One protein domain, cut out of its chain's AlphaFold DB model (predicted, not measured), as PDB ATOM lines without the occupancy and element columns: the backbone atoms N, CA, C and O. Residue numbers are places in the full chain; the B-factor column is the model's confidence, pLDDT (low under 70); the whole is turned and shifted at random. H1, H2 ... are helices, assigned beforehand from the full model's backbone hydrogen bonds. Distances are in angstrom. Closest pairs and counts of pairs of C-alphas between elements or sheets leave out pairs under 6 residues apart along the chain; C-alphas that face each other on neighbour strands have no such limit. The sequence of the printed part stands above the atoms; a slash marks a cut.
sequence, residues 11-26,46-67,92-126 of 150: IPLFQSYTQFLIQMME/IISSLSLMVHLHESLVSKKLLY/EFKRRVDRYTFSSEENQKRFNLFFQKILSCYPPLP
ATOM      1  N   ILE A  11      92.463 -36.494 178.310       74.56
ATOM      2  CA  ILE A  11      92.925 -36.927 176.987       74.56
ATOM      3  C   ILE A  11      92.382 -38.318 176.618       74.56
ATOM      4  O   ILE A  11      91.809 -38.431 175.531       74.56
ATOM      5  N   PRO A  12      92.407 -39.343 177.497       78.75
ATOM      6  CA  PRO A  12      91.811 -40.648 177.196       78.75
ATOM      7  C   PRO A  12      90.311 -40.585 176.879       78.75
ATOM      8  O   PRO A  12      89.816 -41.326 176.024       78.75
ATOM      9  N   LEU A  13      89.575 -39.672 177.528       82.19
ATOM     10  CA  LEU A  13      88.161 -39.436 177.231       82.19
ATOM     11  C   LEU A  13      87.995 -38.889 175.810       82.19
ATOM     12  O   LEU A  13      87.191 -39.416 175.043       82.19
ATOM     13  N   PHE A  14      88.770 -37.869 175.435       83.31
ATOM     14  CA  PHE A  14      88.701 -37.267 174.103       83.31
ATOM     15  C   PHE A  14      89.180 -38.202 172.992       83.31
ATOM     16  O   PHE A  14      88.597 -38.211 171.907       83.31
ATOM     17  N   GLN A  15      90.182 -39.035 173.263       82.94
ATOM     18  CA  GLN A  15      90.614 -40.101 172.361       82.94
ATOM     19  C   GLN A  15      89.499 -41.119 172.129       82.94
ATOM     20  O   GLN A  15      89.144 -41.394 170.983       82.94
ATOM     21  N   SER A  16      88.894 -41.623 173.208       85.62
ATOM     22  CA  SER A  16      87.775 -42.570 173.133       85.62
ATOM     23  C   SER A  16      86.587 -41.968 172.378       85.62
ATOM     24  O   SER A  16      85.974 -42.626 171.538       85.62
ATOM     25  N   TYR A  17      86.298 -40.687 172.618       90.06
ATOM     26  CA  TYR A  17      85.229 -39.964 171.935       90.06
ATOM     27  C   TYR A  17      85.521 -39.763 170.440       90.06
ATOM     28  O   TYR A  17      84.645 -39.940 169.595       90.06
ATOM     29  N   THR A  18      86.771 -39.458 170.092       89.88
ATOM     30  CA  THR A  18      87.214 -39.347 168.697       89.88
ATOM     31  C   THR A  18      87.122 -40.692 167.984       89.88
ATOM     32  O   THR A  18      86.638 -40.759 166.856       89.88
ATOM     33  N   GLN A  19      87.503 -41.781 168.652       88.94
ATOM     34  CA  GLN A  19      87.372 -43.127 168.104       88.94
ATOM     35  C   GLN A  19      85.904 -43.504 167.861       88.94
ATOM     36  O   GLN A  19      85.583 -44.089 166.826       88.94
ATOM     37  N   PHE A  20      85.000 -43.113 168.760       90.88
ATOM     38  CA  PHE A  20      83.558 -43.246 168.546       90.88
ATOM     39  C   PHE A  20      83.088 -42.475 167.298       90.88
ATOM     40  O   PHE A  20      82.387 -43.033 166.453       90.88
ATOM     41  N   LEU A  21      83.515 -41.220 167.123       91.81
ATOM     42  CA  LEU A  21      83.189 -40.415 165.938       91.81
ATOM     43  C   LEU A  21      83.717 -41.044 164.635       91.81
ATOM     44  O   LEU A  21      83.015 -41.090 163.624       91.81
ATOM     45  N   ILE A  22      84.938 -41.574 164.672       90.38
ATOM     46  CA  ILE A  22      85.578 -42.330 163.589       90.38
ATOM     47  C   ILE A  22      84.729 -43.541 163.187       90.38
ATOM     48  O   ILE A  22      84.478 -43.732 161.997       90.38
ATOM     49  N   GLN A  23      84.258 -44.330 164.155       89.44
ATOM     50  CA  GLN A  23      83.401 -45.496 163.911       89.44
ATOM     51  C   GLN A  23      82.030 -45.096 163.345       89.44
ATOM     52  O   GLN A  23      81.525 -45.741 162.429       89.44
ATOM     53  N   MET A  24      81.443 -44.001 163.833       89.50
ATOM     54  CA  MET A  24      80.186 -43.465 163.299       89.50
ATOM     55  C   MET A  24      80.324 -43.032 161.835       89.50
ATOM     56  O   MET A  24      79.413 -43.256 161.039       89.50
ATOM     57  N   MET A  25      81.469 -42.457 161.458       89.81
ATOM     58  CA  MET A  25      81.765 -42.131 160.061       89.81
ATOM     59  C   MET A  25      82.016 -43.366 159.203       89.81
ATOM     60  O   MET A  25      81.572 -43.396 158.061       89.81
ATOM     61  N   GLU A  26      82.695 -44.390 159.727       87.75
ATOM     62  CA  GLU A  26      82.838 -45.671 159.023       87.75
ATOM     63  C   GLU A  26      81.472 -46.300 158.745       87.75
ATOM     64  O   GLU A  26      81.221 -46.724 157.621       87.75
ATOM     65  N   ILE A  46      76.497 -37.291 164.358       92.62
ATOM     66  CA  ILE A  46      77.920 -36.929 164.286       92.62
ATOM     67  C   ILE A  46      78.119 -35.446 164.611       92.62
ATOM     68  O   ILE A  46      78.974 -35.104 165.427       92.62
ATOM     69  N   ILE A  47      77.306 -34.564 164.026       94.12
ATOM     70  CA  ILE A  47      77.371 -33.118 164.277       94.12
ATOM     71  C   ILE A  47      77.054 -32.800 165.743       94.12
ATOM     72  O   ILE A  47      77.773 -32.025 166.372       94.12
ATOM     73  N   SER A  48      76.010 -33.405 166.311       94.38
ATOM     74  CA  SER A  48      75.646 -33.229 167.721       94.38
ATOM     75  C   SER A  48      76.736 -33.735 168.664       94.38
ATOM     76  O   SER A  48      77.065 -33.051 169.630       94.38
ATOM     77  N   SER A  49      77.339 -34.887 168.374       93.75
ATOM     78  CA  SER A  49      78.474 -35.406 169.140       93.75
ATOM     79  C   SER A  49      79.682 -34.472 169.061       93.75
ATOM     80  O   SER A  49      80.298 -34.175 170.081       93.75
ATOM     81  N   LEU A  50      79.983 -33.923 167.883       92.44
ATOM     82  CA  LEU A  50      81.059 -32.947 167.725       92.44
ATOM     83  C   LEU A  50      80.777 -31.652 168.508       92.44
ATOM     84  O   LEU A  50      81.667 -31.120 169.162       92.44
ATOM     85  N   SER A  51      79.527 -31.182 168.515       93.44
ATOM     86  CA  SER A  51      79.093 -30.039 169.329       93.44
ATOM     87  C   SER A  51      79.257 -30.290 170.832       93.44
ATOM     88  O   SER A  51      79.684 -29.398 171.561       93.44
ATOM     89  N   LEU A  52      78.934 -31.494 171.316       91.62
ATOM     90  CA  LEU A  52      79.155 -31.872 172.717       91.62
ATOM     91  C   LEU A  52      80.643 -31.865 173.062       91.62
ATOM     92  O   LEU A  52      81.036 -31.354 174.109       91.62
ATOM     93  N   MET A  53      81.469 -32.392 172.163       89.88
ATOM     94  CA  MET A  53      82.916 -32.400 172.318       89.88
ATOM     95  C   MET A  53      83.481 -30.975 172.397       89.88
ATOM     96  O   MET A  53      84.267 -30.702 173.301       89.88
ATOM     97  N   VAL A  54      83.016 -30.047 171.545       88.94
ATOM     98  CA  VAL A  54      83.343 -28.608 171.640       88.94
ATOM     99  C   VAL A  54      83.029 -28.071 173.035       88.94
ATOM    100  O   VAL A  54      83.912 -27.513 173.678       88.94
ATOM    101  N   HIS A  55      81.807 -28.272 173.536       86.75
ATOM    102  CA  HIS A  55      81.415 -27.760 174.851       86.75
ATOM    103  C   HIS A  55      82.247 -28.346 175.993       86.75
ATOM    104  O   HIS A  55      82.560 -27.641 176.954       86.75
ATOM    105  N   LEU A  56      82.635 -29.620 175.894       85.56
ATOM    106  CA  LEU A  56      83.534 -30.241 176.861       85.56
ATOM    107  C   LEU A  56      84.928 -29.607 176.807       85.56
ATOM    108  O   LEU A  56      85.449 -29.239 177.857       85.56
ATOM    109  N   HIS A  57      85.509 -29.415 175.616       82.12
ATOM    110  CA  HIS A  57      86.796 -28.728 175.474       82.12
ATOM    111  C   HIS A  57      86.730 -27.291 176.005       82.12
ATOM    112  O   HIS A  57      87.545 -26.927 176.848       82.12
ATOM    113  N   GLU A  58      85.733 -26.501 175.599       80.62
ATOM    114  CA  GLU A  58      85.546 -25.116 176.053       80.62
ATOM    115  C   GLU A  58      85.367 -25.037 177.578       80.62
ATOM    116  O   GLU A  58      85.982 -24.191 178.233       80.62
ATOM    117  N   SER A  59      84.571 -25.937 178.172       79.81
ATOM    118  CA  SER A  59      84.345 -25.973 179.622       79.81
ATOM    119  C   SER A  59      85.617 -26.329 180.389       79.81
ATOM    120  O   SER A  59      85.920 -25.709 181.410       79.81
ATOM    121  N   LEU A  60      86.386 -27.303 179.899       73.75
ATOM    122  CA  LEU A  60      87.634 -27.720 180.531       73.75
ATOM    123  C   LEU A  60      88.731 -26.664 180.387       73.75
ATOM    124  O   LEU A  60      89.420 -26.379 181.364       73.75
ATOM    125  N   VAL A  61      88.861 -26.044 179.212       67.25
ATOM    126  CA  VAL A  61      89.792 -24.929 178.985       67.25
ATOM    127  C   VAL A  61      89.429 -23.745 179.882       67.25
ATOM    128  O   VAL A  61      90.294 -23.236 180.591       67.25
ATOM    129  N   SER A  62      88.151 -23.359 179.945       64.44
ATOM    130  CA  SER A  62      87.692 -22.257 180.804       64.44
ATOM    131  C   SER A  62      87.970 -22.527 182.282       64.44
ATOM    132  O   SER A  62      88.460 -21.652 182.990       64.44
ATOM    133  N   LYS A  63      87.724 -23.753 182.763       63.19
ATOM    134  CA  LYS A  63      88.039 -24.139 184.148       63.19
ATOM    135  C   LYS A  63      89.542 -24.128 184.429       63.19
ATOM    136  O   LYS A  63      89.936 -23.713 185.515       63.19
ATOM    137  N   LYS A  64      90.378 -24.530 183.466       62.06
ATOM    138  CA  LYS A  64      91.843 -24.432 183.585       62.06
ATOM    139  C   LYS A  64      92.322 -22.983 183.667       62.06
ATOM    140  O   LYS A  64      93.206 -22.695 184.467       62.06
ATOM    141  N   LEU A  65      91.720 -22.081 182.890       57.38
ATOM    142  CA  LEU A  65      92.042 -20.649 182.906       57.38
ATOM    143  C   LEU A  65      91.592 -19.950 184.194       57.38
ATOM    144  O   LEU A  65      92.304 -19.086 184.695       57.38
ATOM    145  N   LEU A  66      90.420 -20.309 184.728       54.97
ATOM    146  CA  LEU A  66      89.850 -19.676 185.924       54.97
ATOM    147  C   LEU A  66      90.507 -20.138 187.230       54.97
ATOM    148  O   LEU A  66      90.478 -19.401 188.212       54.97
ATOM    149  N   TYR A  67      91.095 -21.336 187.251       59.06
ATOM    150  CA  TYR A  67      91.701 -21.915 188.453       59.06
ATOM    151  C   TYR A  67      93.123 -22.441 188.203       59.06
ATOM    152  O   TYR A  67      93.387 -23.621 188.447       59.06
ATOM    153  N   GLU A  92      92.644 -37.636 161.474       85.69
ATOM    154  CA  GLU A  92      92.172 -38.819 160.738       85.69
ATOM    155  C   GLU A  92      90.644 -38.801 160.571       85.69
ATOM    156  O   GLU A  92      90.140 -39.049 159.474       85.69
ATOM    157  N   PHE A  93      89.905 -38.439 161.624       87.62
ATOM    158  CA  PHE A  93      88.462 -38.233 161.550       87.62
ATOM    159  C   PHE A  93      88.095 -37.205 160.471       87.62
ATOM    160  O   PHE A  93      87.262 -37.498 159.609       87.62
ATOM    161  N   LYS A  94      88.777 -36.051 160.433       87.69
ATOM    162  CA  LYS A  94      88.571 -35.052 159.375       87.69
ATOM    163  C   LYS A  94      88.814 -35.613 157.980       87.69
ATOM    164  O   LYS A  94      87.970 -35.431 157.109       87.69
ATOM    165  N   ARG A  95      89.925 -36.323 157.765       86.25
ATOM    166  CA  ARG A  95      90.253 -36.896 156.449       86.25
ATOM    167  C   ARG A  95      89.162 -37.836 155.933       86.25
ATOM    168  O   ARG A  95      88.952 -37.917 154.726       86.25
ATOM    169  N   ARG A  96      88.454 -38.539 156.819       85.38
ATOM    170  CA  ARG A  96      87.308 -39.384 156.437       85.38
ATOM    171  C   ARG A  96      86.074 -38.573 156.099       85.38
ATOM    172  O   ARG A  96      85.382 -38.907 155.144       85.38
ATOM    173  N   VAL A  97      85.818 -37.513 156.856       87.88
ATOM    174  CA  VAL A  97      84.705 -36.603 156.585       87.88
ATOM    175  C   VAL A  97      84.913 -35.847 155.273       87.88
ATOM    176  O   VAL A  97      83.964 -35.700 154.517       87.88
ATOM    177  N   ASP A  98      86.145 -35.466 154.934       85.81
ATOM    178  CA  ASP A  98      86.460 -34.809 153.657       85.81
ATOM    179  C   ASP A  98      86.195 -35.726 152.441       85.81
ATOM    180  O   ASP A  98      85.956 -35.241 151.337       85.81
ATOM    181  N   ARG A  99      86.188 -37.055 152.633       86.44
ATOM    182  CA  ARG A  99      85.794 -38.045 151.609       86.44
ATOM    183  C   ARG A  99      84.282 -38.281 151.547       86.44
ATOM    184  O   ARG A  99      83.821 -39.023 150.684       86.44
ATOM    185  N   TYR A 100      83.524 -37.703 152.470       88.31
ATOM    186  CA  TYR A 100      82.089 -37.891 152.597       88.31
ATOM    187  C   TYR A 100      81.327 -36.649 152.124       88.31
ATOM    188  O   TYR A 100      81.592 -35.528 152.553       88.31
ATOM    189  N   THR A 101      80.315 -36.850 151.281       90.12
ATOM    190  CA  THR A 101      79.401 -35.776 150.875       90.12
ATOM    191  C   THR A 101      78.170 -35.771 151.777       90.12
ATOM    192  O   THR A 101      77.337 -36.684 151.719       90.12
ATOM    193  N   PHE A 102      78.054 -34.726 152.599       90.75
ATOM    194  CA  PHE A 102      76.877 -34.494 153.432       90.75
ATOM    195  C   PHE A 102      75.620 -34.300 152.590       90.75
ATOM    196  O   PHE A 102      75.648 -33.755 151.490       90.75
ATOM    197  N   SER A 103      74.489 -34.694 153.162       90.06
ATOM    198  CA  SER A 103      73.172 -34.566 152.542       90.06
ATOM    199  C   SER A 103      72.678 -33.114 152.497       90.06
ATOM    200  O   SER A 103      71.693 -32.823 151.827       90.06
ATOM    201  N   SER A 104      73.326 -32.206 153.234       92.00
ATOM    202  CA  SER A 104      73.001 -30.782 153.294       92.00
ATOM    203  C   SER A 104      74.264 -29.941 153.472       92.00
ATOM    204  O   SER A 104      75.119 -30.260 154.301       92.00
ATOM    205  N   GLU A 105      74.341 -28.823 152.748       92.44
ATOM    206  CA  GLU A 105      75.414 -27.833 152.891       92.44
ATOM    207  C   GLU A 105      75.467 -27.245 154.313       92.44
ATOM    208  O   GLU A 105      76.543 -27.028 154.863       92.44
ATOM    209  N   GLU A 106      74.310 -27.053 154.953       93.62
ATOM    210  CA  GLU A 106      74.219 -26.564 156.334       93.62
ATOM    211  C   GLU A 106      74.879 -27.539 157.321       93.62
ATOM    212  O   GLU A 106      75.621 -27.130 158.214       93.62
ATOM    213  N   ASN A 107      74.670 -28.847 157.132       91.62
ATOM    214  CA  ASN A 107      75.320 -29.879 157.943       91.62
ATOM    215  C   ASN A 107      76.844 -29.836 157.777       91.62
ATOM    216  O   ASN A 107      77.575 -29.894 158.767       91.62
ATOM    217  N   GLN A 108      77.322 -29.674 156.542       92.00
ATOM    218  CA  GLN A 108      78.748 -29.552 156.253       92.00
ATOM    219  C   GLN A 108      79.355 -28.286 156.877       92.00
ATOM    220  O   GLN A 108      80.426 -28.348 157.483       92.00
ATOM    221  N   LYS A 109      78.659 -27.142 156.799       92.56
ATOM    222  CA  LYS A 109      79.074 -25.886 157.447       92.56
ATOM    223  C   LYS A 109      79.174 -26.038 158.962       92.56
ATOM    224  O   LYS A 109      80.194 -25.666 159.538       92.56
ATOM    225  N   ARG A 110      78.163 -26.632 159.606       92.62
ATOM    226  CA  ARG A 110      78.172 -26.891 161.057       92.62
ATOM    227  C   ARG A 110      79.297 -27.825 161.471       92.62
ATOM    228  O   ARG A 110      79.980 -27.544 162.451       92.62
ATOM    229  N   PHE A 111      79.512 -28.901 160.717       92.62
ATOM    230  CA  PHE A 111      80.633 -29.804 160.949       92.62
ATOM    231  C   PHE A 111      81.965 -29.043 160.927       92.62
ATOM    232  O   PHE A 111      82.722 -29.099 161.894       92.62
ATOM    233  N   ASN A 112      82.218 -28.282 159.857       90.75
ATOM    234  CA  ASN A 112      83.448 -27.506 159.705       90.75
ATOM    235  C   ASN A 112      83.624 -26.486 160.836       90.75
ATOM    236  O   ASN A 112      84.721 -26.366 161.378       90.75
ATOM    237  N   LEU A 113      82.549 -25.798 161.232       91.94
ATOM    238  CA  LEU A 113      82.563 -24.852 162.346       91.94
ATOM    239  C   LEU A 113      82.993 -25.525 163.656       91.94
ATOM    240  O   LEU A 113      83.919 -25.051 164.312       91.94
ATOM    241  N   PHE A 114      82.346 -26.627 164.045       91.94
ATOM    242  CA  PHE A 114      82.669 -27.320 165.295       91.94
ATOM    243  C   PHE A 114      84.064 -27.946 165.270       91.94
ATOM    244  O   PHE A 114      84.776 -27.900 166.270       91.94
ATOM    245  N   PHE A 115      84.485 -28.468 164.119       89.31
ATOM    246  CA  PHE A 115      85.827 -29.009 163.954       89.31
ATOM    247  C   PHE A 115      86.902 -27.933 164.169       89.31
ATOM    248  O   PHE A 115      87.846 -28.143 164.931       89.31
ATOM    249  N   GLN A 116      86.732 -26.758 163.552       86.44
ATOM    250  CA  GLN A 116      87.648 -25.627 163.728       86.44
ATOM    251  C   GLN A 116      87.660 -25.113 165.170       86.44
ATOM    252  O   GLN A 116      88.727 -24.805 165.693       86.44
ATOM    253  N   LYS A 117      86.503 -25.082 165.843       85.25
ATOM    254  CA  LYS A 117      86.435 -24.717 167.264       85.25
ATOM    255  C   LYS A 117      87.286 -25.636 168.138       85.25
ATOM    256  O   LYS A 117      88.060 -25.129 168.942       85.25
ATOM    257  N   ILE A 118      87.206 -26.956 167.948       84.31
ATOM    258  CA  ILE A 118      88.031 -27.907 168.715       84.31
ATOM    259  C   ILE A 118      89.517 -27.661 168.456       84.31
ATOM    260  O   ILE A 118      90.284 -27.587 169.410       84.31
ATOM    261  N   LEU A 119      89.927 -27.479 167.196       79.44
ATOM    262  CA  LEU A 119      91.328 -27.181 166.882       79.44
ATOM    263  C   LEU A 119      91.802 -25.864 167.508       79.44
ATOM    264  O   LEU A 119      92.924 -25.804 167.994       79.44
ATOM    265  N   SER A 120      90.949 -24.838 167.547       77.25
ATOM    266  CA  SER A 120      91.288 -23.542 168.150       77.25
ATOM    267  C   SER A 120      91.489 -23.592 169.667       77.25
ATOM    268  O   SER A 120      92.102 -22.689 170.230       77.25
ATOM    269  N   CYS A 121      91.014 -24.648 170.341       72.56
ATOM    270  CA  CYS A 121      91.291 -24.867 171.761       72.56
ATOM    271  C   CYS A 121      92.754 -25.255 172.031       72.56
ATOM    272  O   CYS A 121      93.163 -25.281 173.192       72.56
ATOM    273  N   TYR A 122      93.528 -25.569 170.989       71.44
ATOM    274  CA  TYR A 122      94.904 -26.031 171.088       71.44
ATOM    275  C   TYR A 122      95.848 -25.100 170.317       71.44
ATOM    276  O   TYR A 122      95.485 -24.600 169.250       71.44
ATOM    277  N   PRO A 123      97.066 -24.850 170.830       62.75
ATOM    278  CA  PRO A 123      98.055 -24.077 170.095       62.75
ATOM    279  C   PRO A 123      98.421 -24.795 168.782       62.75
ATOM    280  O   PRO A 123      98.408 -26.029 168.733       62.75
ATOM    281  N   PRO A 124      98.756 -24.050 167.713       58.28
ATOM    282  CA  PRO A 124      99.210 -24.652 166.466       58.28
ATOM    283  C   PRO A 124     100.474 -25.485 166.728       58.28
ATOM    284  O   PRO A 124     101.485 -24.954 167.185       58.28
ATOM    285  N   LEU A 125     100.409 -26.792 166.456       53.50
ATOM    286  CA  LEU A 125     101.564 -27.680 166.584       53.50
ATOM    287  C   LEU A 125     102.627 -27.308 165.531       53.50
ATOM    288  O   LEU A 125     102.284 -27.192 164.351       53.50
ATOM    289  N   PRO A 126     103.909 -27.162 165.909       40.66
ATOM    290  CA  PRO A 126     104.960 -26.733 164.990       40.66
ATOM    291  C   PRO A 126     105.415 -27.786 163.961       40.66
ATOM    292  O   PRO A 126     106.280 -27.471 163.150       40.66
TER     293      PRO A 126
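AT A GLANCE: This is residues 11 to 26, 46 to 67 and 92 to 126 of the 150 residues of an uncharacterized protein of Jeotgalibacillus sp. S-D1 (UniProt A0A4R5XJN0). The longest helix, H2, has H1 along part of one side and H4 along another, while short H3 packs on H1 near H4; residues 62 to 67 stick out. The printed part has 73 residues, 60 of them in four named helices, H1, H2, H3 and H4 in order along the chain, with no named strand; the class is all helix. The whole is only just compact, close to loose, with radius of gyration of the C-alphas 13.1 A, spanning 42 by 28 by 24 A.

IN THESE COORDINATES: H2, residues 46 to 66, begins at C-alpha 46 (77.920, -36.929, 164.286) and measures 30.1 A. H1, residues 11 to 26, and H4, residues 105 to 120, each measure 22.4 A; H3 is residues 92 to 98. H4 ends at C-alpha 120 (91.288, -23.542, 168.150).

HOW THE PARTS SIT: H2 touches H4, closest C-alphas Val 54 and Ile 118, 5.6 A, the same way at a shallow tilt of 26 degrees. With residues 46 to 53 alone, H2 touches H1, closest C-alphas Ile 46 and Leu 21, 6.5 A, opposite ways at a shallow 14 degrees. H1, with residues 18 to 25 alone, touches H3, closest C-alphas Ile 22 and Phe 93, 5.4 A. H1 and H4 are apart. Every O i to N i+4 pair in H1, H2, H3 and H4 is within hydrogen-bond range.

THE WHOLE: The printed part has two cuts: across the first, where 19 residues are not printed, C-alphas 26 and 46 are 11.3 A apart, and across the second, where 24 residues are not printed, C-alphas 67 and 92 are 32.5 A apart. No link printed whole is long. Residues 61 to 67 and 123 to 126 have pLDDT under 70.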